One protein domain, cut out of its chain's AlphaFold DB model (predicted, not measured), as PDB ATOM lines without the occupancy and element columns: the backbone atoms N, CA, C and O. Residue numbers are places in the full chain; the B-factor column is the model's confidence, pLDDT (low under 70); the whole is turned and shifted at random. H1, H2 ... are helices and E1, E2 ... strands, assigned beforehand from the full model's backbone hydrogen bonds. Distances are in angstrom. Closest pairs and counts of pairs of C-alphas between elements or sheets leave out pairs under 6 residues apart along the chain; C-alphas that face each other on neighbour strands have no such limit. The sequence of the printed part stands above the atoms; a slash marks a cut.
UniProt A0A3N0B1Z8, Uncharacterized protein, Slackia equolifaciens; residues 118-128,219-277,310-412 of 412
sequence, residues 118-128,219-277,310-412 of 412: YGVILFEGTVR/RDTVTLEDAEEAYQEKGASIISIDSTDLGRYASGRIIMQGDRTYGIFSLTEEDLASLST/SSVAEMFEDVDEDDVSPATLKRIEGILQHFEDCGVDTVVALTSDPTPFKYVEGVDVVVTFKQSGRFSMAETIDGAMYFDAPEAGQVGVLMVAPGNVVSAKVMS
ATOM      1  N   TYR A 118      -4.657   0.713  39.415       89.19
ATOM      2  CA  TYR A 118      -3.934  -0.544  39.663       89.19
ATOM      3  C   TYR A 118      -4.712  -1.786  39.200       89.19
ATOM      4  O   TYR A 118      -5.909  -1.946  39.466       89.19
ATOM      5  N   GLY A 119      -3.990  -2.727  38.587       90.88
ATOM      6  CA  GLY A 119      -4.440  -4.112  38.444       90.88
ATOM      7  C   GLY A 119      -4.123  -4.909  39.707       90.88
ATOM      8  O   GLY A 119      -3.007  -4.831  40.218       90.88
ATOM      9  N   VAL A 120      -5.073  -5.688  40.216       92.25
ATOM     10  CA  VAL A 120      -4.886  -6.559  41.384       92.25
ATOM     11  C   VAL A 120      -5.307  -7.979  41.027       92.25
ATOM     12  O   VAL A 120      -6.479  -8.268  40.797       92.25
ATOM     13  N   ILE A 121      -4.336  -8.881  40.979       94.25
ATOM     14  CA  ILE A 121      -4.544 -10.304  40.728       94.25
ATOM     15  C   ILE A 121      -4.586 -11.024  42.083       94.25
ATOM     16  O   ILE A 121      -3.664 -10.887  42.890       94.25
ATOM     17  N   LEU A 122      -5.659 -11.776  42.338       94.25
ATOM     18  CA  LEU A 122      -5.922 -12.465  43.606       94.25
ATOM     19  C   LEU A 122      -5.972 -13.985  43.415       94.25
ATOM     20  O   LEU A 122      -6.539 -14.474  42.437       94.25
ATOM     21  N   PHE A 123      -5.411 -14.741  44.359       92.56
ATOM     22  CA  PHE A 123      -5.442 -16.209  44.358       92.56
ATOM     23  C   PHE A 123      -5.435 -16.779  45.777       92.56
ATOM     24  O   PHE A 123      -4.744 -16.273  46.661       92.56
ATOM     25  N   GLU A 124      -6.171 -17.868  46.000       90.38
ATOM     26  CA  GLU A 124      -6.155 -18.570  47.288       90.38
ATOM     27  C   GLU A 124      -4.837 -19.326  47.492       90.38
ATOM     28  O   GLU A 124      -4.324 -19.977  46.571       90.38
ATOM     29  N   GLY A 125      -4.301 -19.266  48.713       85.44
ATOM     30  CA  GLY A 125      -3.139 -20.046  49.120       85.44
ATOM     31  C   GLY A 125      -3.422 -21.548  49.132       85.44
ATOM     32  O   GLY A 125      -4.384 -22.013  49.738       85.44
ATOM     33  N   THR A 126      -2.570 -22.327  48.469       82.00
ATOM     34  CA  THR A 126      -2.731 -23.786  48.327       82.00
ATOM     35  C   THR A 126      -1.844 -24.589  49.274       82.00
ATOM     36  O   THR A 126      -1.988 -25.810  49.377       82.00
ATOM     37  N   VAL A 127      -0.887 -23.941  49.942       79.19
ATOM     38  CA  VAL A 127       0.094 -24.620  50.796       79.19
ATOM     39  C   VAL A 127      -0.582 -25.005  52.106       79.19
ATOM     40  O   VAL A 127      -1.206 -24.174  52.761       79.19
ATOM     41  N   ARG A 128      -0.460 -26.260  52.536       71.06
ATOM     42  CA  ARG A 128      -0.951 -26.636  53.867       71.06
ATOM     43  C   ARG A 128      -0.067 -25.951  54.915       71.06
ATOM     44  O   ARG A 128       1.147 -26.095  54.802       71.06
ATOM     45  N   ARG A 219      -7.134 -19.312  63.866       48.62
ATOM     46  CA  ARG A 219      -6.502 -18.227  63.117       48.62
ATOM     47  C   ARG A 219      -7.640 -17.543  62.361       48.62
ATOM     48  O   ARG A 219      -8.523 -18.249  61.864       48.62
ATOM     49  N   ASP A 220      -7.644 -16.220  62.313       63.97
ATOM     50  CA  ASP A 220      -8.450 -15.537  61.310       63.97
ATOM     51  C   ASP A 220      -7.964 -16.022  59.927       63.97
ATOM     52  O   ASP A 220      -6.787 -16.344  59.755       63.97
ATOM     53  N   THR A 221      -8.897 -16.233  59.000       74.69
ATOM     54  CA  THR A 221      -8.604 -16.751  57.658       74.69
ATOM     55  C   THR A 221      -9.290 -15.855  56.648       74.69
ATOM     56  O   THR A 221     -10.518 -15.901  56.538       74.69
ATOM     57  N   VAL A 222      -8.509 -15.045  55.941       83.81
ATOM     58  CA  VAL A 222      -9.003 -14.190  54.857       83.81
ATOM     59  C   VAL A 222      -9.469 -15.070  53.697       83.81
ATOM     60  O   VAL A 222      -8.714 -15.917  53.214       83.81
ATOM     61  N   THR A 223     -10.709 -14.880  53.248       87.25
ATOM     62  CA  THR A 223     -11.228 -15.524  52.034       87.25
ATOM     63  C   THR A 223     -10.913 -14.690  50.795       87.25
ATOM     64  O   THR A 223     -10.615 -13.496  50.887       87.25
ATOM     65  N   LEU A 224     -11.010 -15.303  49.610       87.00
ATOM     66  CA  LEU A 224     -10.894 -14.568  48.350       87.00
ATOM     67  C   LEU A 224     -11.955 -13.456  48.243       87.00
ATOM     68  O   LEU A 224     -11.639 -12.373  47.768       87.00
ATOM     69  N   GLU A 225     -13.172 -13.698  48.748       88.38
ATOM     70  CA  GLU A 225     -14.283 -12.734  48.753       88.38
ATOM     71  C   GLU A 225     -13.964 -11.497  49.621       88.38
ATOM     72  O   GLU A 225     -14.146 -10.369  49.162       88.38
ATOM     73  N   ASP A 226     -13.399 -11.687  50.825       89.12
ATOM     74  CA  ASP A 226     -12.962 -10.578  51.698       89.12
ATOM     75  C   ASP A 226     -11.866  -9.724  51.025       89.12
ATOM     76  O   ASP A 226     -11.822  -8.502  51.178       89.12
ATOM     77  N   ALA A 227     -10.960 -10.368  50.280       89.50
ATOM     78  CA  ALA A 227      -9.889  -9.689  49.554       89.50
ATOM     79  C   ALA A 227     -10.403  -8.963  48.296       89.50
ATOM     80  O   ALA A 227      -9.938  -7.858  48.008       89.50
ATOM     81  N   GLU A 228     -11.369  -9.536  47.569       90.44
ATOM     82  CA  GLU A 228     -12.043  -8.861  46.453       90.44
ATOM     83  C   GLU A 228     -12.754  -7.585  46.938       90.44
ATOM     84  O   GLU A 228     -12.538  -6.519  46.360       90.44
ATOM     85  N   GLU A 229     -13.521  -7.638  48.035       90.19
ATOM     86  CA  GLU A 229     -14.173  -6.448  48.612       90.19
ATOM     87  C   GLU A 229     -13.133  -5.394  49.049       90.19
ATOM     88  O   GLU A 229     -13.227  -4.227  48.656       90.19
ATOM     89  N   ALA A 230     -12.073  -5.807  49.754       88.06
ATOM     90  CA  ALA A 230     -11.045  -4.909  50.292       88.06
ATOM     91  C   ALA A 230     -10.206  -4.152  49.238       88.06
ATOM     92  O   ALA A 230      -9.668  -3.086  49.554       88.06
ATOM     93  N   TYR A 231     -10.074  -4.660  48.006       89.88
ATOM     94  CA  TYR A 231      -9.470  -3.908  46.890       89.88
ATOM     95  C   TYR A 231     -10.516  -3.214  46.005       89.88
ATOM     96  O   TYR A 231     -10.195  -2.204  45.373       89.88
ATOM     97  N   GLN A 232     -11.770  -3.678  45.997       90.00
ATOM     98  CA  GLN A 232     -12.850  -3.040  45.242       90.00
ATOM     99  C   GLN A 232     -13.276  -1.715  45.887       90.00
ATOM    100  O   GLN A 232     -13.515  -0.746  45.167       90.00
ATOM    101  N   GLU A 233     -13.277  -1.621  47.221       89.19
ATOM    102  CA  GLU A 233     -13.468  -0.345  47.930       89.19
ATOM    103  C   GLU A 233     -12.372   0.690  47.604       89.19
ATOM    104  O   GLU A 233     -12.650   1.889  47.587       89.19
ATOM    105  N   LYS A 234     -11.150   0.238  47.275       89.88
ATOM    106  CA  LYS A 234     -10.023   1.084  46.821       89.88
ATOM    107  C   LYS A 234     -10.071   1.429  45.324       89.88
ATOM    108  O   LYS A 234      -9.187   2.125  44.825       89.88
ATOM    109  N   GLY A 235     -11.076   0.931  44.601       85.56
ATOM    110  CA  GLY A 235     -11.298   1.191  43.176       85.56
ATOM    111  C   GLY A 235     -10.463   0.359  42.195       85.56
ATOM    112  O   GLY A 235     -10.488   0.670  41.007       85.56
ATOM    113  N   ALA A 236      -9.739  -0.669  42.649       88.38
ATOM    114  CA  ALA A 236      -8.822  -1.435  41.801       88.38
ATOM    115  C   ALA A 236      -9.524  -2.340  40.766       88.38
ATOM    116  O   ALA A 236     -10.650  -2.804  40.969       88.38
ATOM    117  N   SER A 237      -8.822  -2.659  39.671       90.75
ATOM    118  CA  SER A 237      -9.249  -3.662  38.679       90.75
ATOM    119  C   SER A 237      -8.839  -5.071  39.115       90.75
ATOM    120  O   SER A 237      -7.650  -5.391  39.119       90.75
ATOM    121  N   ILE A 238      -9.806  -5.913  39.492       92.38
ATOM    122  CA  ILE A 238      -9.547  -7.185  40.188       92.38
ATOM    123  C   ILE A 238      -9.711  -8.404  39.277       92.38
ATOM    124  O   ILE A 238     -10.752  -8.596  38.647       92.38
ATOM    125  N   ILE A 239      -8.699  -9.274  39.269       93.62
ATOM    126  CA  ILE A 239      -8.674 -10.546  38.538       93.62
ATOM    127  C   ILE A 239      -8.456 -11.699  39.527       93.62
ATOM    128  O   ILE A 239      -7.335 -11.926  39.982       93.62
ATOM    129  N   SER A 240      -9.493 -12.479  39.819       92.31
ATOM    130  CA  SER A 240      -9.359 -13.720  40.588       92.31
ATOM    131  C   SER A 240      -8.860 -14.895  39.731       92.31
ATOM    132  O   SER A 240      -9.282 -15.106  38.586       92.31
ATOM    133  N   ILE A 241      -7.946 -15.684  40.300       91.94
ATOM    134  CA  ILE A 241      -7.400 -16.923  39.735       91.94
ATOM    135  C   ILE A 241      -7.869 -18.110  40.584       91.94
ATOM    136  O   ILE A 241      -7.645 -18.146  41.793       91.94
ATOM    137  N   ASP A 242      -8.469 -19.113  39.936       88.94
ATOM    138  CA  ASP A 242      -8.805 -20.391  40.576       88.94
ATOM    139  C   ASP A 242      -7.537 -21.252  40.701       88.94
ATOM    140  O   ASP A 242      -7.122 -21.913  39.744       88.94
ATOM    141  N   SER A 243      -6.915 -21.236  41.883       85.25
ATOM    142  CA  SER A 243      -5.729 -22.042  42.195       85.25
ATOM    143  C   SER A 243      -6.032 -23.538  42.378       85.25
ATOM    144  O   SER A 243      -5.105 -24.350  42.402       85.25
ATOM    145  N   THR A 244      -7.309 -23.936  42.422       84.81
ATOM    146  CA  THR A 244      -7.749 -25.345  42.455       84.81
ATOM    147  C   THR A 244      -7.664 -26.026  41.089       84.81
ATOM    148  O   THR A 244      -7.554 -27.249  41.019       84.81
ATOM    149  N   ASP A 245      -7.750 -25.259  39.998       85.12
ATOM    150  CA  ASP A 245      -7.799 -25.773  38.623       85.12
ATOM    151  C   ASP A 245      -6.928 -24.926  37.683       85.12
ATOM    152  O   ASP A 245      -7.385 -24.304  36.716       85.12
ATOM    153  N   LEU A 246      -5.622 -24.955  37.966       87.19
ATOM    154  CA  LEU A 246      -4.586 -24.358  37.121       87.19
ATOM    155  C   LEU A 246      -4.655 -24.863  35.665       87.19
ATOM    156  O   LEU A 246      -4.225 -24.157  34.752       87.19
ATOM    157  N   GLY A 247      -5.240 -26.042  35.415       86.56
ATOM    158  CA  GLY A 247      -5.429 -26.608  34.078       86.56
ATOM    159  C   GLY A 247      -6.241 -25.713  33.133       86.56
ATOM    160  O   GLY A 247      -5.989 -25.713  31.927       86.56
ATOM    161  N   ARG A 248      -7.138 -24.863  33.653       90.38
ATOM    162  CA  ARG A 248      -7.905 -23.888  32.844       90.38
ATOM    163  C   ARG A 248      -7.050 -22.807  32.187       90.38
ATOM    164  O   ARG A 248      -7.520 -22.150  31.261       90.38
ATOM    165  N   TYR A 249      -5.815 -22.626  32.648       92.56
ATOM    166  CA  TYR A 249      -4.860 -21.651  32.121       92.56
ATOM    167  C   TYR A 249      -3.818 -22.308  31.188       92.56
ATOM    168  O   TYR A 249      -2.958 -21.621  30.641       92.56
ATOM    169  N   ALA A 250      -3.901 -23.621  30.931       90.56
ATOM    170  CA  ALA A 250      -2.886 -24.360  30.171       90.56
ATOM    171  C   ALA A 250      -2.819 -24.000  28.670       90.56
ATOM    172  O   ALA A 250      -1.820 -24.288  28.011       90.56
ATOM    173  N   SER A 251      -3.846 -23.352  28.113       86.44
ATOM    174  CA  SER A 251      -3.819 -22.777  26.757       86.44
ATOM    175  C   SER A 251      -3.264 -21.350  26.697       86.44
ATOM    176  O   SER A 251      -3.171 -20.786  25.610       86.44
ATOM    177  N   GLY A 252      -2.993 -20.737  27.852       91.69
ATOM    178  CA  GLY A 252      -3.024 -19.286  28.004       91.69
ATOM    179  C   GLY A 252      -4.453 -18.729  27.969       91.69
ATOM    180  O   GLY A 252      -5.367 -19.308  27.368       91.69
ATOM    181  N   ARG A 253      -4.657 -17.600  28.648       94.75
ATOM    182  CA  ARG A 253      -5.907 -16.839  28.690       94.75
ATOM    183  C   ARG A 253      -5.593 -15.350  28.798       94.75
ATOM    184  O   ARG A 253      -4.987 -14.921  29.774       94.75
ATOM    185  N   ILE A 254      -6.067 -14.570  27.831       95.25
ATOM    186  CA  ILE A 254      -5.970 -13.107  27.854       95.25
ATOM    187  C   ILE A 254      -7.208 -12.536  28.559       95.25
ATOM    188  O   ILE A 254      -8.338 -12.954  28.285       95.25
ATOM    189  N   ILE A 255      -7.001 -11.594  29.479       93.81
ATOM    190  CA  ILE A 255      -8.043 -10.882  30.229       93.81
ATOM    191  C   ILE A 255      -7.796  -9.382  30.075       93.81
ATOM    192  O   ILE A 255      -6.709  -8.911  30.381       93.81
ATOM    193  N   MET A 256      -8.796  -8.626  29.622       90.44
ATOM    194  CA  MET A 256      -8.719  -7.163  29.532       90.44
ATOM    195  C   MET A 256      -9.443  -6.538  30.729       90.44
ATOM    196  O   MET A 256     -10.608  -6.865  30.968       90.44
ATOM    197  N   GLN A 257      -8.762  -5.666  31.471       85.62
ATOM    198  CA  GLN A 257      -9.270  -4.968  32.655       85.62
ATOM    199  C   GLN A 257      -8.801  -3.510  32.647       85.62
ATOM    200  O   GLN A 257      -7.616  -3.238  32.468       85.62
ATOM    201  N   GLY A 258      -9.740  -2.577  32.820       81.31
ATOM    202  CA  GLY A 258      -9.481  -1.159  32.574       81.31
ATOM    203  C   GLY A 258      -9.069  -0.926  31.117       81.31
ATOM    204  O   GLY A 258      -9.790  -1.309  30.193       81.31
ATOM    205  N   ASP A 259      -7.904  -0.312  30.931       83.81
ATOM    206  CA  ASP A 259      -7.216  -0.112  29.654       83.81
ATOM    207  C   ASP A 259      -6.109  -1.151  29.373       83.81
ATOM    208  O   ASP A 259      -5.464  -1.067  28.330       83.81
ATOM    209  N   ARG A 260      -5.913  -2.135  30.265       88.50
ATOM    210  CA  ARG A 260      -4.798  -3.101  30.253       88.50
ATOM    211  C   ARG A 260      -5.216  -4.522  29.917       88.50
ATOM    212  O   ARG A 260      -6.365  -4.929  30.108       88.50
ATOM    213  N   THR A 261      -4.244  -5.309  29.481       93.44
ATOM    214  CA  THR A 261      -4.389  -6.704  29.079       93.44
ATOM    215  C   THR A 261      -3.394  -7.612  29.804       93.44
ATOM    216  O   THR A 261      -2.195  -7.359  29.859       93.44
ATOM    217  N   TYR A 262      -3.914  -8.705  30.357       95.12
ATOM    218  CA  TYR A 262      -3.190  -9.636  31.216       95.12
ATOM    219  C   TYR A 262      -3.202 -11.030  30.587       95.12
ATOM    220  O   TYR A 262      -4.274 -11.603  30.364       95.12
ATOM    221  N   GLY A 263      -2.025 -11.577  30.292       96.44
ATOM    222  CA  GLY A 263      -1.840 -12.916  29.736       96.44
ATOM    223  C   GLY A 263      -1.522 -13.914  30.839       96.44
ATOM    224  O   GLY A 263      -0.382 -13.999  31.289       96.44
ATOM    225  N   ILE A 264      -2.519 -14.682  31.279       96.69
ATOM    226  CA  ILE A 264      -2.363 -15.665  32.358       96.69
ATOM    227  C   ILE A 264      -2.278 -17.064  31.754       96.69
ATOM    228  O   ILE A 264      -3.186 -17.483  31.031       96.69
ATOM    229  N   PHE A 265      -1.216 -17.808  32.051       96.81
ATOM    230  CA  PHE A 265      -1.043 -19.185  31.583       96.81
ATOM    231  C   PHE A 265      -0.478 -20.099  32.668       96.81
ATOM    232  O   PHE A 265       0.060 -19.624  33.662       96.81
ATOM    233  N   SER A 266      -0.587 -21.416  32.484       95.31
ATOM    234  CA  SER A 266      -0.030 -22.393  33.425       95.31
ATOM    235  C   SER A 266       0.869 -23.445  32.781       95.31
ATOM    236  O   SER A 266       0.751 -23.761  31.593       95.31
ATOM    237  N   LEU A 267       1.763 -24.015  33.591       92.00
ATOM    238  CA  LEU A 267       2.459 -25.266  33.302       92.00
ATOM    239  C   LEU A 267       1.741 -26.413  34.016       92.00
ATOM    240  O   LEU A 267       1.489 -26.348  35.219       92.00
ATOM    241  N   THR A 268       1.392 -27.451  33.266       86.62
ATOM    242  CA  THR A 268       0.730 -28.652  33.782       86.62
ATOM    243  C   THR A 268       1.746 -29.651  34.335       86.62
ATOM    244  O   THR A 268       2.945 -29.562  34.063       86.62
ATOM    245  N   GLU A 269       1.275 -30.666  35.062       81.81
ATOM    246  CA  GLU A 269       2.138 -31.789  35.446       81.81
ATOM    247  C   GLU A 269       2.733 -32.516  34.226       81.81
ATOM    248  O   GLU A 269       3.834 -33.036  34.337       81.81
ATOM    249  N   GLU A 270       2.085 -32.512  33.053       83.38
ATOM    250  CA  GLU A 270       2.645 -33.121  31.833       83.38
ATOM    251  C   GLU A 270       3.834 -32.317  31.278       83.38
ATOM    252  O   GLU A 270       4.840 -32.900  30.867       83.38
ATOM    253  N   ASP A 271       3.764 -30.982  31.333       83.94
ATOM    254  CA  ASP A 271       4.873 -30.090  30.969       83.94
ATOM    255  C   ASP A 271       6.084 -30.293  31.891       83.94
ATOM    256  O   ASP A 271       7.231 -30.358  31.439       83.94
ATOM    257  N   LEU A 272       5.818 -30.407  33.197       81.69
ATOM    258  CA  LEU A 272       6.833 -30.490  34.247       81.69
ATOM    259  C   LEU A 272       7.373 -31.916  34.457       81.69
ATOM    260  O   LEU A 272       8.527 -32.074  34.841       81.69
ATOM    261  N   ALA A 273       6.610 -32.967  34.139       74.00
ATOM    262  CA  ALA A 273       7.059 -34.364  34.220       74.00
ATOM    263  C   ALA A 273       8.162 -34.717  33.207       74.00
ATOM    264  O   ALA A 273       8.778 -35.778  33.308       74.00
ATOM    265  N   SER A 274       8.413 -33.835  32.234       66.19
ATOM    266  CA  SER A 274       9.539 -33.944  31.304       66.19
ATOM    267  C   SER A 274      10.828 -33.268  31.802       66.19
ATOM    268  O   SER A 274      11.855 -33.376  31.135       66.19
ATOM    269  N   LEU A 275      10.807 -32.626  32.979       66.75
ATOM    270  CA  LEU A 275      12.009 -32.151  33.665       66.75
ATOM    271  C   LEU A 275      12.839 -33.325  34.195       66.75
ATOM    272  O   LEU A 275      12.326 -34.280  34.785       66.75
ATOM    273  N   SER A 276      14.151 -33.229  34.023       54.50
ATOM    274  CA  SER A 276      15.107 -34.209  34.523       54.50
ATOM    275  C   SER A 276      15.200 -34.131  36.052       54.50
ATOM    276  O   SER A 276      15.619 -33.133  36.632       54.50
ATOM    277  N   THR A 277      14.839 -35.208  36.750       50.97
ATOM    278  CA  THR A 277      14.832 -35.281  38.229       50.97
ATOM    279  C   THR A 277      16.232 -35.467  38.849       50.97
ATOM    280  O   THR A 277      16.393 -35.947  39.975       50.97
ATOM    281  N   SER A 310      17.821 -21.287  49.383       73.56
ATOM    282  CA  SER A 310      17.266 -20.168  50.142       73.56
ATOM    283  C   SER A 310      16.554 -19.131  49.267       73.56
ATOM    284  O   SER A 310      15.668 -18.440  49.772       73.56
ATOM    285  N   SER A 311      16.868 -19.075  47.967       82.88
ATOM    286  CA  SER A 311      16.165 -18.259  46.970       82.88
ATOM    287  C   SER A 311      16.015 -18.984  45.620       82.88
ATOM    288  O   SER A 311      16.558 -20.079  45.423       82.88
ATOM    289  N   VAL A 312      15.246 -18.401  44.697       85.50
ATOM    290  CA  VAL A 312      15.084 -18.893  43.319       85.50
ATOM    291  C   VAL A 312      16.386 -18.715  42.544       85.50
ATOM    292  O   VAL A 312      16.746 -19.606  41.781       85.50
ATOM    293  N   ALA A 313      17.134 -17.634  42.784       86.69
ATOM    294  CA  ALA A 313      18.443 -17.422  42.163       86.69
ATOM    295  C   ALA A 313      19.439 -18.536  42.534       86.69
ATOM    296  O   ALA A 313      20.056 -19.118  41.647       86.69
ATOM    297  N   GLU A 314      19.523 -18.915  43.816       83.31
ATOM    298  CA  GLU A 314      20.361 -20.044  44.266       83.31
ATOM    299  C   GLU A 314      19.900 -21.376  43.638       83.31
ATOM    300  O   GLU A 314      20.724 -22.194  43.241       83.31
ATOM    301  N   MET A 315      18.585 -21.576  43.463       84.00
ATOM    302  CA  MET A 315      18.058 -22.734  42.729       84.00
ATOM    303  C   MET A 315      18.429 -22.702  41.238       84.00
ATOM    304  O   MET A 315      18.635 -23.756  40.643       84.00
ATOM    305  N   PHE A 316      18.485 -21.522  40.620       88.25
ATOM    306  CA  PHE A 316      18.818 -21.354  39.208       88.25
ATOM    307  C   PHE A 316      20.316 -21.524  38.923       88.25
ATOM    308  O   PHE A 316      20.650 -21.921  37.807       88.25
ATOM    309  N   GLU A 317      21.220 -21.290  39.879       86.25
ATOM    310  CA  GLU A 317      22.659 -21.554  39.690       86.25
ATOM    311  C   GLU A 317      22.945 -23.045  39.414       86.25
ATOM    312  O   GLU A 317      23.705 -23.351  38.497       86.25
ATOM    313  N   ASP A 318      22.266 -23.959  40.119       82.06
ATOM    314  CA  ASP A 318      22.449 -25.424  40.037       82.06
ATOM    315  C   ASP A 318      21.601 -26.129  38.940       82.06
ATOM    316  O   ASP A 318      21.534 -27.360  38.897       82.06
ATOM    317  N   VAL A 319      20.933 -25.384  38.050       83.44
ATOM    318  CA  VAL A 319      20.111 -25.933  36.944       83.44
ATOM    319  C   VAL A 319      20.873 -25.894  35.615       83.44
ATOM    320  O   VAL A 319      21.245 -24.812  35.160       83.44
ATOM    321  N   ASP A 320      21.035 -27.038  34.947       83.25
ATOM    322  CA  ASP A 320      21.535 -27.119  33.565       83.25
ATOM    323  C   ASP A 320      20.390 -27.034  32.531       83.25
ATOM    324  O   ASP A 320      19.258 -27.444  32.790       83.25
ATOM    325  N   GLU A 321      20.692 -26.547  31.319       79.81
ATOM    326  CA  GLU A 321      19.711 -26.448  30.217       79.81
ATOM    327  C   GLU A 321      19.231 -27.841  29.770       79.81
ATOM    328  O   GLU A 321      18.044 -28.043  29.527       79.81
ATOM    329  N   ASP A 322      20.137 -28.829  29.770       81.81
ATOM    330  CA  ASP A 322      19.856 -30.244  29.481       81.81
ATOM    331  C   ASP A 322      18.856 -30.894  30.465       81.81
ATOM    332  O   ASP A 322      18.281 -31.940  30.149       81.81
ATOM    333  N   ASP A 323      18.646 -30.316  31.655       81.44
ATOM    334  CA  ASP A 323      17.656 -30.813  32.616       81.44
ATOM    335  C   ASP A 323      16.240 -30.242  32.360       81.44
ATOM    336  O   ASP A 323      15.260 -30.762  32.911       81.44
ATOM    337  N   VAL A 324      16.100 -29.239  31.480       84.50
ATOM    338  CA  VAL A 324      14.813 -28.670  31.052       84.50
ATOM    339  C   VAL A 324      14.392 -29.219  29.687       84.50
ATOM    340  O   VAL A 324      15.121 -29.190  28.702       84.50
ATOM    341  N   SER A 325      13.154 -29.705  29.600       87.00
ATOM    342  CA  SER A 325      12.605 -30.245  28.357       87.00
ATOM    343  C   SER A 325      12.458 -29.167  27.267       87.00
ATOM    344  O   SER A 325      11.708 -28.202  27.460       87.00
ATOM    345  N   PRO A 326      13.052 -29.351  26.069       88.62
ATOM    346  CA  PRO A 326      12.911 -28.398  24.966       88.62
ATOM    347  C   PRO A 326      11.492 -28.375  24.377       88.62
ATOM    348  O   PRO A 326      11.138 -27.445  23.655       88.62
ATOM    349  N   ALA A 327      10.653 -29.374  24.680       90.25
ATOM    350  CA  ALA A 327       9.228 -29.323  24.355       90.25
ATOM    351  C   ALA A 327       8.479 -28.330  25.261       90.25
ATOM    352  O   ALA A 327       7.594 -27.621  24.783       90.25
ATOM    353  N   THR A 328       8.870 -28.249  26.536       91.25
ATOM    354  CA  THR A 328       8.292 -27.327  27.522       91.25
ATOM    355  C   THR A 328       8.707 -25.891  27.227       91.25
ATOM    356  O   THR A 328       7.829 -25.040  27.108       91.25
ATOM    357  N   LEU A 329      10.002 -25.632  26.987       91.88
ATOM    358  CA  LEU A 329      10.495 -24.309  26.561       91.88
ATOM    359  C   LEU A 329       9.742 -23.810  25.321       91.88
ATOM    360  O   LEU A 329       9.097 -22.765  25.363       91.88
ATOM    361  N   LYS A 330       9.689 -24.630  24.265       93.12
ATOM    362  CA  LYS A 330       8.983 -24.297  23.022       93.12
ATOM    363  C   LYS A 330       7.477 -24.066  23.191       93.12
ATOM    364  O   LYS A 330       6.878 -23.311  22.421       93.12
ATOM    365  N   ARG A 331       6.828 -24.719  24.162       93.12
ATOM    366  CA  ARG A 331       5.421 -24.433  24.479       93.12
ATOM    367  C   ARG A 331       5.277 -23.073  25.159       93.12
ATOM    368  O   ARG A 331       4.342 -22.357  24.815       93.12
ATOM    369  N   ILE A 332       6.182 -22.712  26.071       94.88
ATOM    370  CA  ILE A 332       6.181 -21.390  26.708       94.88
ATOM    371  C   ILE A 332       6.410 -20.312  25.642       94.88
ATOM    372  O   ILE A 332       5.547 -19.457  25.484       94.88
ATOM    373  N   GLU A 333       7.471 -20.420  24.831       95.06
ATOM    374  CA  GLU A 333       7.741 -19.532  23.683       95.06
ATOM    375  C   GLU A 333       6.494 -19.320  22.803       95.06
ATOM    376  O   GLU A 333       6.147 -18.192  22.461       95.06
ATOM    377  N   GLY A 334       5.779 -20.400  22.465       95.56
ATOM    378  CA  GLY A 334       4.568 -20.336  21.642       95.56
ATOM    379  C   GLY A 334       3.370 -19.645  22.309       95.56
ATOM    380  O   GLY A 334       2.536 -19.077  21.605       95.56
ATOM    381  N   ILE A 335       3.276 -19.671  23.642       96.00
ATOM    382  CA  ILE A 335       2.267 -18.917  24.405       96.00
ATOM    383  C   ILE A 335       2.666 -17.440  24.486       96.00
ATOM    384  O   ILE A 335       1.822 -16.573  24.265       96.00
ATOM    385  N   LEU A 336       3.946 -17.145  24.735       96.12
ATOM    386  CA  LEU A 336       4.448 -15.773  24.833       96.12
ATOM    387  C   LEU A 336       4.380 -15.039  23.491       96.12
ATOM    388  O   LEU A 336       3.882 -13.920  23.455       96.12
ATOM    389  N   GLN A 337       4.740 -15.690  22.379       96.50
ATOM    390  CA  GLN A 337       4.550 -15.118  21.040       96.50
ATOM    391  C   GLN A 337       3.070 -14.830  20.757       96.50
ATOM    392  O   GLN A 337       2.744 -13.796  20.189       96.50
ATOM    393  N   HIS A 338       2.148 -15.703  21.186       96.06
ATOM    394  CA  HIS A 338       0.714 -15.444  21.028       96.06
ATOM    395  C   HIS A 338       0.248 -14.237  21.861       96.06
ATOM    396  O   HIS A 338      -0.609 -13.475  21.407       96.06
ATOM    397  N   PHE A 339       0.805 -14.046  23.058       97.25
ATOM    398  CA  PHE A 339       0.536 -12.885  23.906       97.25
ATOM    399  C   PHE A 339       1.136 -11.591  23.323       97.25
ATOM    400  O   PHE A 339       0.428 -10.584  23.285       97.25
ATOM    401  N   GLU A 340       2.357 -11.620  22.778       95.50
ATOM    402  CA  GLU A 340       2.968 -10.497  22.042       95.50
ATOM    403  C   GLU A 340       2.143 -10.128  20.795       95.50
ATOM    404  O   GLU A 340       1.747  -8.973  20.633       95.50
ATOM    405  N   ASP A 341       1.779 -11.116  19.965       96.00
ATOM    406  CA  ASP A 341       0.935 -10.954  18.768       96.00
ATOM    407  C   ASP A 341      -0.438 -10.325  19.087       96.00
ATOM    408  O   ASP A 341      -1.085  -9.735  18.215       96.00
ATOM    409  N   CYS A 342      -0.910 -10.481  20.327       95.25
ATOM    410  CA  CYS A 342      -2.171  -9.934  20.830       95.25
ATOM    411  C   CYS A 342      -2.008  -8.649  21.660       95.25
ATOM    412  O   CYS A 342      -3.023  -8.095  22.083       95.25
ATOM    413  N   GLY A 343      -0.779  -8.161  21.857       94.00
ATOM    414  CA  GLY A 343      -0.480  -6.923  22.577       94.00
ATOM    415  C   GLY A 343      -0.734  -6.986  24.083       94.00
ATOM    416  O   GLY A 343      -1.251  -6.018  24.627       94.00
ATOM    417  N   VAL A 344      -0.415  -8.110  24.733       95.94
ATOM    418  CA  VAL A 344      -0.522  -8.271  26.195       95.94
ATOM    419  C   VAL A 344       0.447  -7.339  26.938       95.94
ATOM    420  O   VAL A 344       1.642  -7.352  26.655       95.94
ATOM    421  N   ASP A 345      -0.056  -6.583  27.920       93.38
ATOM    422  CA  ASP A 345       0.732  -5.641  28.734       93.38
ATOM    423  C   ASP A 345       1.481  -6.309  29.902       93.38
ATOM    424  O   ASP A 345       2.561  -5.854  30.272       93.38
ATOM    425  N   THR A 346       0.902  -7.356  30.505       94.81
ATOM    426  CA  THR A 346       1.489  -8.070  31.656       94.81
ATOM    427  C   THR A 346       1.253  -9.579  31.554       94.81
ATOM    428  O   THR A 346       0.113 -10.037  31.413       94.81
ATOM    429  N   VAL A 347       2.308 -10.379  31.684       96.19
ATOM    430  CA  VAL A 347       2.283 -11.844  31.589       96.19
ATOM    431  C   VAL A 347       2.489 -12.500  32.957       96.19
ATOM    432  O   VAL A 347       3.479 -12.255  33.646       96.19
ATOM    433  N   VAL A 348       1.575 -13.403  33.327       96.25
ATOM    434  CA  VAL A 348       1.617 -14.161  34.589       96.25
ATOM    435  C   VAL A 348       1.605 -15.665  34.312       96.25
ATOM    436  O   VAL A 348       0.619 -16.222  33.822       96.25
ATOM    437  N   ALA A 349       2.699 -16.330  34.665       96.12
ATOM    438  CA  ALA A 349       2.850 -17.776  34.618       96.12
ATOM    439  C   ALA A 349       2.480 -18.418  35.964       96.12
ATOM    440  O   ALA A 349       2.926 -17.973  37.021       96.12
ATOM    441  N   LEU A 350       1.707 -19.501  35.926       95.00
ATOM    442  CA  LEU A 350       1.319 -20.308  37.085       95.00
ATOM    443  C   LEU A 350       1.979 -21.691  36.975       95.00
ATOM    444  O   LEU A 350       1.785 -22.398  35.987       95.00
ATOM    445  N   THR A 351       2.771 -22.108  37.958       92.44
ATOM    446  CA  THR A 351       3.551 -23.358  37.868       92.44
ATOM    447  C   THR A 351       3.676 -24.058  39.217       92.44
ATOM    448  O   THR A 351       3.586 -23.414  40.254       92.44
ATOM    449  N   SER A 352       3.945 -25.364  39.233       88.25
ATOM    450  CA  SER A 352       4.455 -26.047  40.438       88.25
ATOM    451  C   SER A 352       5.983 -25.934  40.564       88.25
ATOM    452  O   SER A 352       6.543 -26.236  41.619       88.25
ATOM    453  N   ASP A 353       6.669 -25.499  39.503       87.88
ATOM    454  CA  ASP A 353       8.124 -25.381  39.448       87.88
ATOM    455  C   ASP A 353       8.614 -24.220  38.549       87.88
ATOM    456  O   ASP A 353       8.295 -24.210  37.356       87.88
ATOM    457  N   PRO A 354       9.409 -23.255  39.063       90.38
ATOM    458  CA  PRO A 354       9.936 -22.154  38.259       90.38
ATOM    459  C   PRO A 354      11.104 -22.529  37.329       90.38
ATOM    460  O   PRO A 354      11.460 -21.706  36.492       90.38
ATOM    461  N   THR A 355      11.689 -23.734  37.429       89.69
ATOM    462  CA  THR A 355      12.878 -24.162  36.646       89.69
ATOM    463  C   THR A 355      12.865 -23.775  35.152       89.69
ATOM    464  O   THR A 355      13.885 -23.270  34.683       89.69
ATOM    465  N   PRO A 356      11.763 -23.941  34.381       90.69
ATOM    466  CA  PRO A 356      11.761 -23.608  32.951       90.69
ATOM    467  C   PRO A 356      11.999 -22.123  32.642       90.69
ATOM    468  O   PRO A 356      12.525 -21.801  31.579       90.69
ATOM    469  N   PHE A 357      11.641 -21.218  33.557       92.31
ATOM    470  CA  PHE A 357      11.695 -19.769  33.332       92.31
ATOM    471  C   PHE A 357      13.106 -19.177  33.435       92.31
ATOM    472  O   PHE A 357      13.316 -18.050  33.002       92.31
ATOM    473  N   LYS A 358      14.103 -19.956  33.880       91.38
ATOM    474  CA  LYS A 358      15.526 -19.595  33.749       91.38
ATOM    475  C   LYS A 358      15.948 -19.364  32.284       91.38
ATOM    476  O   LYS A 358      16.894 -18.627  32.031       91.38
ATOM    477  N   TYR A 359      15.269 -20.007  31.331       90.44
ATOM    478  CA  TYR A 359      15.636 -20.010  29.909       90.44
ATOM    479  C   TYR A 359      14.607 -19.307  29.012       90.44
ATOM    480  O   TYR A 359      14.636 -19.494  27.797       90.44
ATOM    481  N   VAL A 360      13.680 -18.531  29.588       91.00
ATOM    482  CA  VAL A 360      12.606 -17.871  28.832       91.00
ATOM    483  C   VAL A 360      12.389 -16.436  29.317       91.00
ATOM    484  O   VAL A 360      11.953 -16.211  30.442       91.00
ATOM    485  N   GLU A 361      12.642 -15.473  28.432       91.56
ATOM    486  CA  GLU A 361      12.306 -14.056  28.623       91.56
ATOM    487  C   GLU A 361      10.830 -13.780  28.263       91.56
ATOM    488  O   GLU A 361      10.199 -14.563  27.553       91.56
ATOM    489  N   GLY A 362      10.270 -12.651  28.718       90.69
ATOM    490  CA  GLY A 362       8.897 -12.232  28.370       90.69
ATOM    491  C   GLY A 362       7.795 -12.678  29.343       90.69
ATOM    492  O   GLY A 362       6.624 -12.697  28.974       90.69
ATOM    493  N   VAL A 363       8.154 -13.030  30.581       94.81
ATOM    494  CA  VAL A 363       7.213 -13.273  31.689       94.81
ATOM    495  C   VAL A 363       7.466 -12.248  32.794       94.81
ATOM    496  O   VAL A 363       8.550 -12.239  33.369       94.81
ATOM    497  N   ASP A 364       6.480 -11.416  33.134       94.31
ATOM    498  CA  ASP A 364       6.611 -10.449  34.236       94.31
ATOM    499  C   ASP A 364       6.521 -11.124  35.613       94.31
ATOM    500  O   ASP A 364       7.146 -10.667  36.571       94.31
ATOM    501  N   VAL A 365       5.737 -12.206  35.743       95.00
ATOM    502  CA  VAL A 365       5.484 -12.881  37.030       95.00
ATOM    503  C   VAL A 365       5.414 -14.401  36.904       95.00
ATOM    504  O   VAL A 365       4.686 -14.927  36.066       95.00
ATOM    505  N   VAL A 366       6.078 -15.113  37.815       95.12
ATOM    506  CA  VAL A 366       5.987 -16.570  37.988       95.12
ATOM    507  C   VAL A 366       5.441 -16.889  39.384       95.12
ATOM    508  O   VAL A 366       6.164 -16.835  40.383       95.12
ATOM    509  N   VAL A 367       4.156 -17.251  39.461       93.81
ATOM    510  CA  VAL A 367       3.497 -17.691  40.700       93.81
ATOM    511  C   VAL A 367       3.635 -19.204  40.852       93.81
ATOM    512  O   VAL A 367       3.238 -19.977  39.976       93.81
ATOM    513  N   THR A 368       4.199 -19.633  41.977       91.44
ATOM    514  CA  THR A 368       4.624 -21.018  42.196       91.44
ATOM    515  C   THR A 368       3.795 -21.726  43.277       91.44
ATOM    516  O   THR A 368       3.891 -21.433  44.468       91.44
ATOM    517  N   PHE A 369       3.003 -22.716  42.867       87.50
ATOM    518  CA  PHE A 369       2.074 -23.497  43.687       87.50
ATOM    519  C   PHE A 369       2.704 -24.823  44.154       87.50
ATOM    520  O   PHE A 369       2.290 -25.916  43.765       87.50
ATOM    521  N   LYS A 370       3.732 -24.741  45.006       79.06
ATOM    522  CA  LYS A 370       4.324 -25.917  45.676       79.06
ATOM    523  C   LYS A 370       3.521 -26.315  46.919       79.06
ATOM    524  O   LYS A 370       2.851 -25.486  47.522       79.06
ATOM    525  N   GLN A 371       3.649 -27.569  47.358       67.62
ATOM    526  CA  GLN A 371       3.120 -28.016  48.661       67.62
ATOM    527  C   GLN A 371       4.128 -27.884  49.814       67.62
ATOM    528  O   GLN A 371       3.730 -27.944  50.972       67.62
ATOM    529  N   SER A 372       5.420 -27.720  49.520       64.25
ATOM    530  CA  SER A 372       6.488 -27.586  50.514       64.25
ATOM    531  C   SER A 372       7.692 -26.844  49.926       64.25
ATOM    532  O   SER A 372       7.790 -26.659  48.713       64.25
ATOM    533  N   GLY A 373       8.618 -26.412  50.788       63.28
ATOM    534  CA  GLY A 373       9.867 -25.784  50.351       63.28
ATOM    535  C   GLY A 373       9.692 -24.387  49.755       63.28
ATOM    536  O   GLY A 373      10.249 -24.099  48.699       63.28
ATOM    537  N   ARG A 374       8.917 -23.534  50.435       72.19
ATOM    538  CA  ARG A 374       8.674 -22.150  50.013       72.19
ATOM    539  C   ARG A 374       9.883 -21.242  50.230       72.19
ATOM    540  O   ARG A 374      10.557 -21.336  51.258       72.19
ATOM    541  N   PHE A 375      10.090 -20.314  49.307       75.38
ATOM    542  CA  PHE A 375      10.934 -19.140  49.478       75.38
ATOM    543  C   PHE A 375      10.191 -18.095  50.326       75.38
ATOM    544  O   PHE A 375       8.992 -17.881  50.170       75.38
ATOM    545  N   SER A 376      10.886 -17.467  51.278       66.19
ATOM    546  CA  SER A 376      10.245 -16.626  52.307       66.19
ATOM    547  C   SER A 376       9.850 -15.218  51.839       66.19
ATOM    548  O   SER A 376       9.270 -14.466  52.618       66.19
ATOM    549  N   MET A 377      10.197 -14.839  50.609       72.19
ATOM    550  CA  MET A 377       9.986 -13.505  50.046       72.19
ATOM    551  C   MET A 377       9.912 -13.598  48.515       72.19
ATOM    552  O   MET A 377      10.456 -14.536  47.934       72.19
ATOM    553  N   ALA A 378       9.254 -12.629  47.870       84.56
ATOM    554  CA  ALA A 378       9.327 -12.468  46.419       84.56
ATOM    555  C   ALA A 378      10.757 -12.100  45.986       84.56
ATOM    556  O   ALA A 378      11.416 -11.295  46.649       84.56
ATOM    557  N   GLU A 379      11.214 -12.642  44.861       87.38
ATOM    558  CA  GLU A 379      12.526 -12.356  44.270       87.38
ATOM    559  C   GLU A 379      12.337 -11.889  42.821       87.38
ATOM    560  O   GLU A 379      11.424 -12.346  42.138       87.38
ATOM    561  N   THR A 380      13.168 -10.963  42.339       89.50
ATOM    562  CA  THR A 380      13.111 -10.488  40.947       89.50
ATOM    563  C   THR A 380      14.411 -10.838  40.244       89.50
ATOM    564  O   THR A 380      15.476 -10.387  40.663       89.50
ATOM    565  N   ILE A 381      14.315 -11.641  39.184       87.94
ATOM    566  CA  ILE A 381      15.449 -12.169  38.416       87.94
ATOM    567  C   ILE A 381      15.169 -11.871  36.945       87.94
ATOM    568  O   ILE A 381      14.095 -12.201  36.448       87.94
ATOM    569  N   ASP A 382      16.103 -11.189  36.281       85.75
ATOM    570  CA  ASP A 382      16.050 -10.835  34.852       85.75
ATOM    571  C   ASP A 382      14.730 -10.174  34.391       85.75
ATOM    572  O   ASP A 382      14.289 -10.303  33.254       85.75
ATOM    573  N   GLY A 383      14.108  -9.413  35.301       84.62
ATOM    574  CA  GLY A 383      12.846  -8.691  35.098       84.62
ATOM    575  C   GLY A 383      11.608  -9.422  35.627       84.62
ATOM    576  O   GLY A 383      10.664  -8.760  36.053       84.62
ATOM    577  N   ALA A 384      11.637 -10.754  35.699       91.12
ATOM    578  CA  ALA A 384      10.528 -11.572  36.182       91.12
ATOM    579  C   ALA A 384      10.456 -11.595  37.720       91.12
ATOM    580  O   ALA A 384      11.458 -11.834  38.401       91.12
ATOM    581  N   MET A 385       9.264 -11.392  38.289       92.38
ATOM    582  CA  MET A 385       8.993 -11.572  39.718       92.38
ATOM    583  C   MET A 385       8.571 -13.010  40.025       92.38
ATOM    584  O   MET A 385       7.510 -13.468  39.606       92.38
ATOM    585  N   TYR A 386       9.358 -13.701  40.839       92.12
ATOM    586  CA  TYR A 386       9.054 -15.029  41.351       92.12
ATOM    587  C   TYR A 386       8.401 -14.924  42.730       92.12
ATOM    588  O   TYR A 386       8.926 -14.266  43.632       92.12
ATOM    589  N   PHE A 387       7.256 -15.585  42.905       91.19
ATOM    590  CA  PHE A 387       6.497 -15.580  44.155       91.19
ATOM    591  C   PHE A 387       5.873 -16.954  44.424       91.19
ATOM    592  O   PHE A 387       5.157 -17.495  43.584       91.19
ATOM    593  N   ASP A 388       6.122 -17.526  45.602       90.62
ATOM    594  CA  ASP A 388       5.489 -18.782  46.012       90.62
ATOM    595  C   ASP A 388       4.100 -18.515  46.623       90.62
ATOM    596  O   ASP A 388       3.914 -17.583  47.408       90.62
ATOM    597  N   ALA A 389       3.124 -19.366  46.297       90.06
ATOM    598  CA  ALA A 389       1.756 -19.258  46.798       90.06
ATOM    599  C   ALA A 389       1.692 -19.277  48.348       90.06
ATOM    600  O   ALA A 389       2.540 -19.902  49.001       90.06
ATOM    601  N   PRO A 390       0.707 -18.593  48.962       88.94
ATOM    602  CA  PRO A 390       0.572 -18.550  50.414       88.94
ATOM    603  C   PRO A 390      -0.093 -19.807  51.005       88.94
ATOM    604  O   PRO A 390      -0.389 -20.777  50.300       88.94
ATOM    605  N   GLU A 391      -0.284 -19.814  52.326       87.56
ATOM    606  CA  GLU A 391      -0.922 -20.926  53.042       87.56
ATOM    607  C   GLU A 391      -2.446 -20.947  52.877       87.56
ATOM    608  O   GLU A 391      -3.088 -19.930  52.637       87.56
ATOM    609  N   ALA A 392      -3.044 -22.124  53.036       85.38
ATOM    610  CA  ALA A 392      -4.487 -22.315  52.995       85.38
ATOM    611  C   ALA A 392      -5.176 -21.516  54.115       85.38
ATOM    612  O   ALA A 392      -4.916 -21.737  55.300       85.38
ATOM    613  N   GLY A 393      -6.063 -20.598  53.719       83.69
ATOM    614  CA  GLY A 393      -6.655 -19.578  54.597       83.69
ATOM    615  C   GLY A 393      -5.964 -18.208  54.539       83.69
ATOM    616  O   GLY A 393      -6.320 -17.330  55.317       83.69
ATOM    617  N   GLN A 394      -4.993 -18.031  53.639       89.56
ATOM    618  CA  GLN A 394      -4.408 -16.751  53.236       89.56
ATOM    619  C   GLN A 394      -4.691 -16.494  51.746       89.56
ATOM    620  O   GLN A 394      -4.833 -17.433  50.956       89.56
ATOM    621  N   VAL A 395      -4.693 -15.223  51.342       91.12
ATOM    622  CA  VAL A 395      -4.844 -14.799  49.941       91.12
ATOM    623  C   VAL A 395      -3.543 -14.187  49.432       91.12
ATOM    624  O   VAL A 395      -2.935 -13.331  50.080       91.12
ATOM    625  N   GLY A 396      -3.113 -14.631  48.254       90.81
ATOM    626  CA  GLY A 396      -2.022 -14.031  47.500       90.81
ATOM    627  C   GLY A 396      -2.537 -12.834  46.720       90.81
ATOM    628  O   GLY A 396      -3.514 -12.947  45.980       90.81
ATOM    629  N   VAL A 397      -1.882 -11.691  46.902       92.44
ATOM    630  CA  VAL A 397      -2.205 -10.427  46.242       92.44
ATOM    631  C   VAL A 397      -1.025 -10.022  45.376       92.44
ATOM    632  O   VAL A 397       0.089  -9.849  45.871       92.44
ATOM    633  N   LEU A 398      -1.276  -9.841  44.088       92.88
ATOM    634  CA  LEU A 398      -0.290  -9.441  43.097       92.88
ATOM    635  C   LEU A 398      -0.752  -8.123  42.464       92.88
ATOM    636  O   LEU A 398      -1.715  -8.091  41.702       92.88
ATOM    637  N   MET A 399      -0.095  -7.028  42.833       92.12
ATOM    638  CA  MET A 399      -0.444  -5.663  42.442       92.12
ATOM    639  C   MET A 399       0.422  -5.229  41.260       92.12
ATOM    640  O   MET A 399       1.650  -5.284  41.341       92.12
ATOM    641  N   VAL A 400      -0.212  -4.772  40.183       91.81
ATOM    642  CA  VAL A 400       0.429  -4.278  38.960       91.81
ATOM    643  C   VAL A 400       0.188  -2.774  38.865       91.81
ATOM    644  O   VAL A 400      -0.938  -2.320  38.651       91.81
ATOM    645  N   ALA A 401       1.254  -2.002  39.065       88.19
ATOM    646  CA  ALA A 401       1.234  -0.545  39.027       88.19
ATOM    647  C   ALA A 401       1.140  -0.004  37.587       88.19
ATOM    648  O   ALA A 401       1.589  -0.674  36.650       88.19
ATOM    649  N   PRO A 402       0.691   1.252  37.383       81.69
ATOM    650  CA  PRO A 402       0.564   1.850  36.049       81.69
ATOM    651  C   PRO A 402       1.840   1.826  35.189       81.69
ATOM    652  O   PRO A 402       1.761   1.801  33.960       81.69
ATOM    653  N   GLY A 403       3.021   1.793  35.816       81.88
ATOM    654  CA  GLY A 403       4.319   1.652  35.145       81.88
ATOM    655  C   GLY A 403       4.732   0.215  34.786       81.88
ATOM    656  O   GLY A 403       5.922  -0.004  34.591       81.88
ATOM    657  N   ASN A 404       3.800  -0.747  34.782       82.44
ATOM    658  CA  ASN A 404       4.046  -2.197  34.694       82.44
ATOM    659  C   ASN A 404       5.086  -2.697  35.718       82.44
ATOM    660  O   ASN A 404       5.911  -3.560  35.431       82.44
ATOM    661  N   VAL A 405       5.073  -2.127  36.929       83.88
ATOM    662  CA  VAL A 405       5.854  -2.656  38.053       83.88
ATOM    663  C   VAL A 405       4.946  -3.498  38.925       83.88
ATOM    664  O   VAL A 405       3.910  -3.039  39.401       83.88
ATOM    665  N   VAL A 406       5.370  -4.737  39.123       88.44
ATOM    666  CA  VAL A 406       4.678  -5.731  39.929       88.44
ATOM    667  C   VAL A 406       5.164  -5.660  41.376       88.44
ATOM    668  O   VAL A 406       6.347  -5.443  41.641       88.44
ATOM    669  N   SER A 407       4.264  -5.892  42.327       89.19
ATOM    670  CA  SER A 407       4.609  -6.237  43.706       89.19
ATOM    671  C   SER A 407       3.668  -7.310  44.255       89.19
ATOM    672  O   SER A 407       2.503  -7.383  43.868       89.19
ATOM    673  N   ALA A 408       4.173  -8.154  45.155       89.69
ATOM    674  CA  ALA A 408       3.411  -9.241  45.765       89.69
ATOM    675  C   ALA A 408       3.270  -9.043  47.281       89.69
ATOM    676  O   ALA A 408       4.194  -8.584  47.956       89.69
ATOM    677  N   LYS A 409       2.106  -9.410  47.817       89.38
ATOM    678  CA  LYS A 409       1.721  -9.293  49.228       89.38
ATOM    679  C   LYS A 409       0.860 -10.498  49.616       89.38
ATOM    680  O   LYS A 409       0.161 -11.068  48.783       89.38
ATOM    681  N   VAL A 410       0.892 -10.881  50.889       89.00
ATOM    682  CA  VAL A 410      -0.023 -11.883  51.458       89.00
ATOM    683  C   VAL A 410      -1.029 -11.171  52.357       89.00
ATOM    684  O   VAL A 410      -0.647 -10.298  53.137       89.00
ATOM    685  N   MET A 411      -2.303 -11.537  52.246       86.31
ATOM    686  CA  MET A 411      -3.337 -11.226  53.235       86.31
ATOM    687  C   MET A 411      -3.623 -12.472  54.073       86.31
ATOM    688  O   MET A 411      -3.732 -13.573  53.530       86.31
ATOM    689  N   SER A 412      -3.703 -12.288  55.390       85.56
ATOM    690  CA  SER A 412      -3.776 -13.341  56.410       85.56
ATOM    691  C   SER A 412      -4.654 -12.904  57.572       85.56
ATOM    692  O   SER A 412      -4.378 -11.780  58.056       85.56
TER     693      SER A 412
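What this domain is: This is residues 118 to 128, 219 to 277 and 310 to 412 of the 412 residues of an uncharacterized protein of Slackia equolifaciens (UniProt A0A3N0B1Z8). Two strongly twisted sheets form a sandwich, partly face to face: a six-stranded sheet has the long helix H5 along one face and, over part of its other face, a four-stranded sheet whose far side is covered by H1. Short helices H2, H3, H4 and H6 lie round the larger sheet. The printed part has 173 residues, with six named helices and ten named strands in the order E1 H1 E2 H2 E3 E4 H3 H4 H5 E5 H6 E6 E7 E8 E9 E10. The larger sheet runs E3 E4 E5 E6 E8 E7 and the smaller E2 E1 E9 E10, both mixed; the class is mixed, helices and strands. The whole is compact, with a radius of gyration of the C-alphas of 15.5 A and spans of 48 by 40 by 26 A.

Where its parts are: The larger sheet holds E3, residues 253 to 257, E4, 260 to 266 and 20.1 A long, E5, 346 to 351, E6, 365 to 368, E8, 384 to 388, and E7, 379 to 381. H5, residues 326 to 341, runs 22.0 A from C-alpha 326 at (12.911, -28.398, 24.966). The smaller sheet holds E2, 237 to 241, E1, 119 to 124, from C-alpha 119 at (-4.440, -4.112, 38.444), E9, 395 to 400, and E10, 406 to 411, ending at C-alpha 411 at (-3.337, -11.226, 53.235). H1 is residues 224 to 232, H2 246 to 249, H3 269 to 272, H4 312 to 317 and H6 355 to 359.

How they stand to each other: E4 and E5 are parallel, with N 348 and O 263 2.9 A apart, within hydrogen-bond range. E3 and E4 are an antiparallel hairpin, with N 255 and O 262 2.9 A apart. H5 is on this sheet, over E4, at a height of 10.6 A; the closest C-alphas of H5 and E4 are Phe 339 and Gly 263, 6.3 A. H2 is on the opposite face, over none of the strands. H4 and H6 only graze the sheet. H3 only just touches H5, with 3 pairs of C-alphas within 8 A, the closest Asp 271 and Thr 328, 5.6 A. Between the sheets, the closest C-alphas of E8 and E10 are Phe 387 and Ala 408, 7.2 A. E1 and E9 are antiparallel, with N 121 and O 398 2.8 A apart. H1 is on the smaller sheet at a height of 8.1 A, over E1; the closest C-alphas of H1 and E1 are Leu 224 and Glu 124, 6.3 A. In H1, H4 and H5 every O i to N i+4 pair is within hydrogen-bond range; in H6 0 of 1 is, against 2 of 2 O i to N i+3 pairs, and H2 and H3 are too short for an O i to N i+4 pair.

The domain as a whole: The two C-alphas farthest apart are those of Glu 233 and Asp 322, 48.4 A. Residues 129 to 218 and 278 to 309 are not printed, with C-alpha gaps of 13.7 A and 19.4 A. Of the links that are printed whole, none is long. Mean pLDDT of the printed part is 87.3; residues 219 to 220, 274 to 277, 371 to 373 and 376 are under 70.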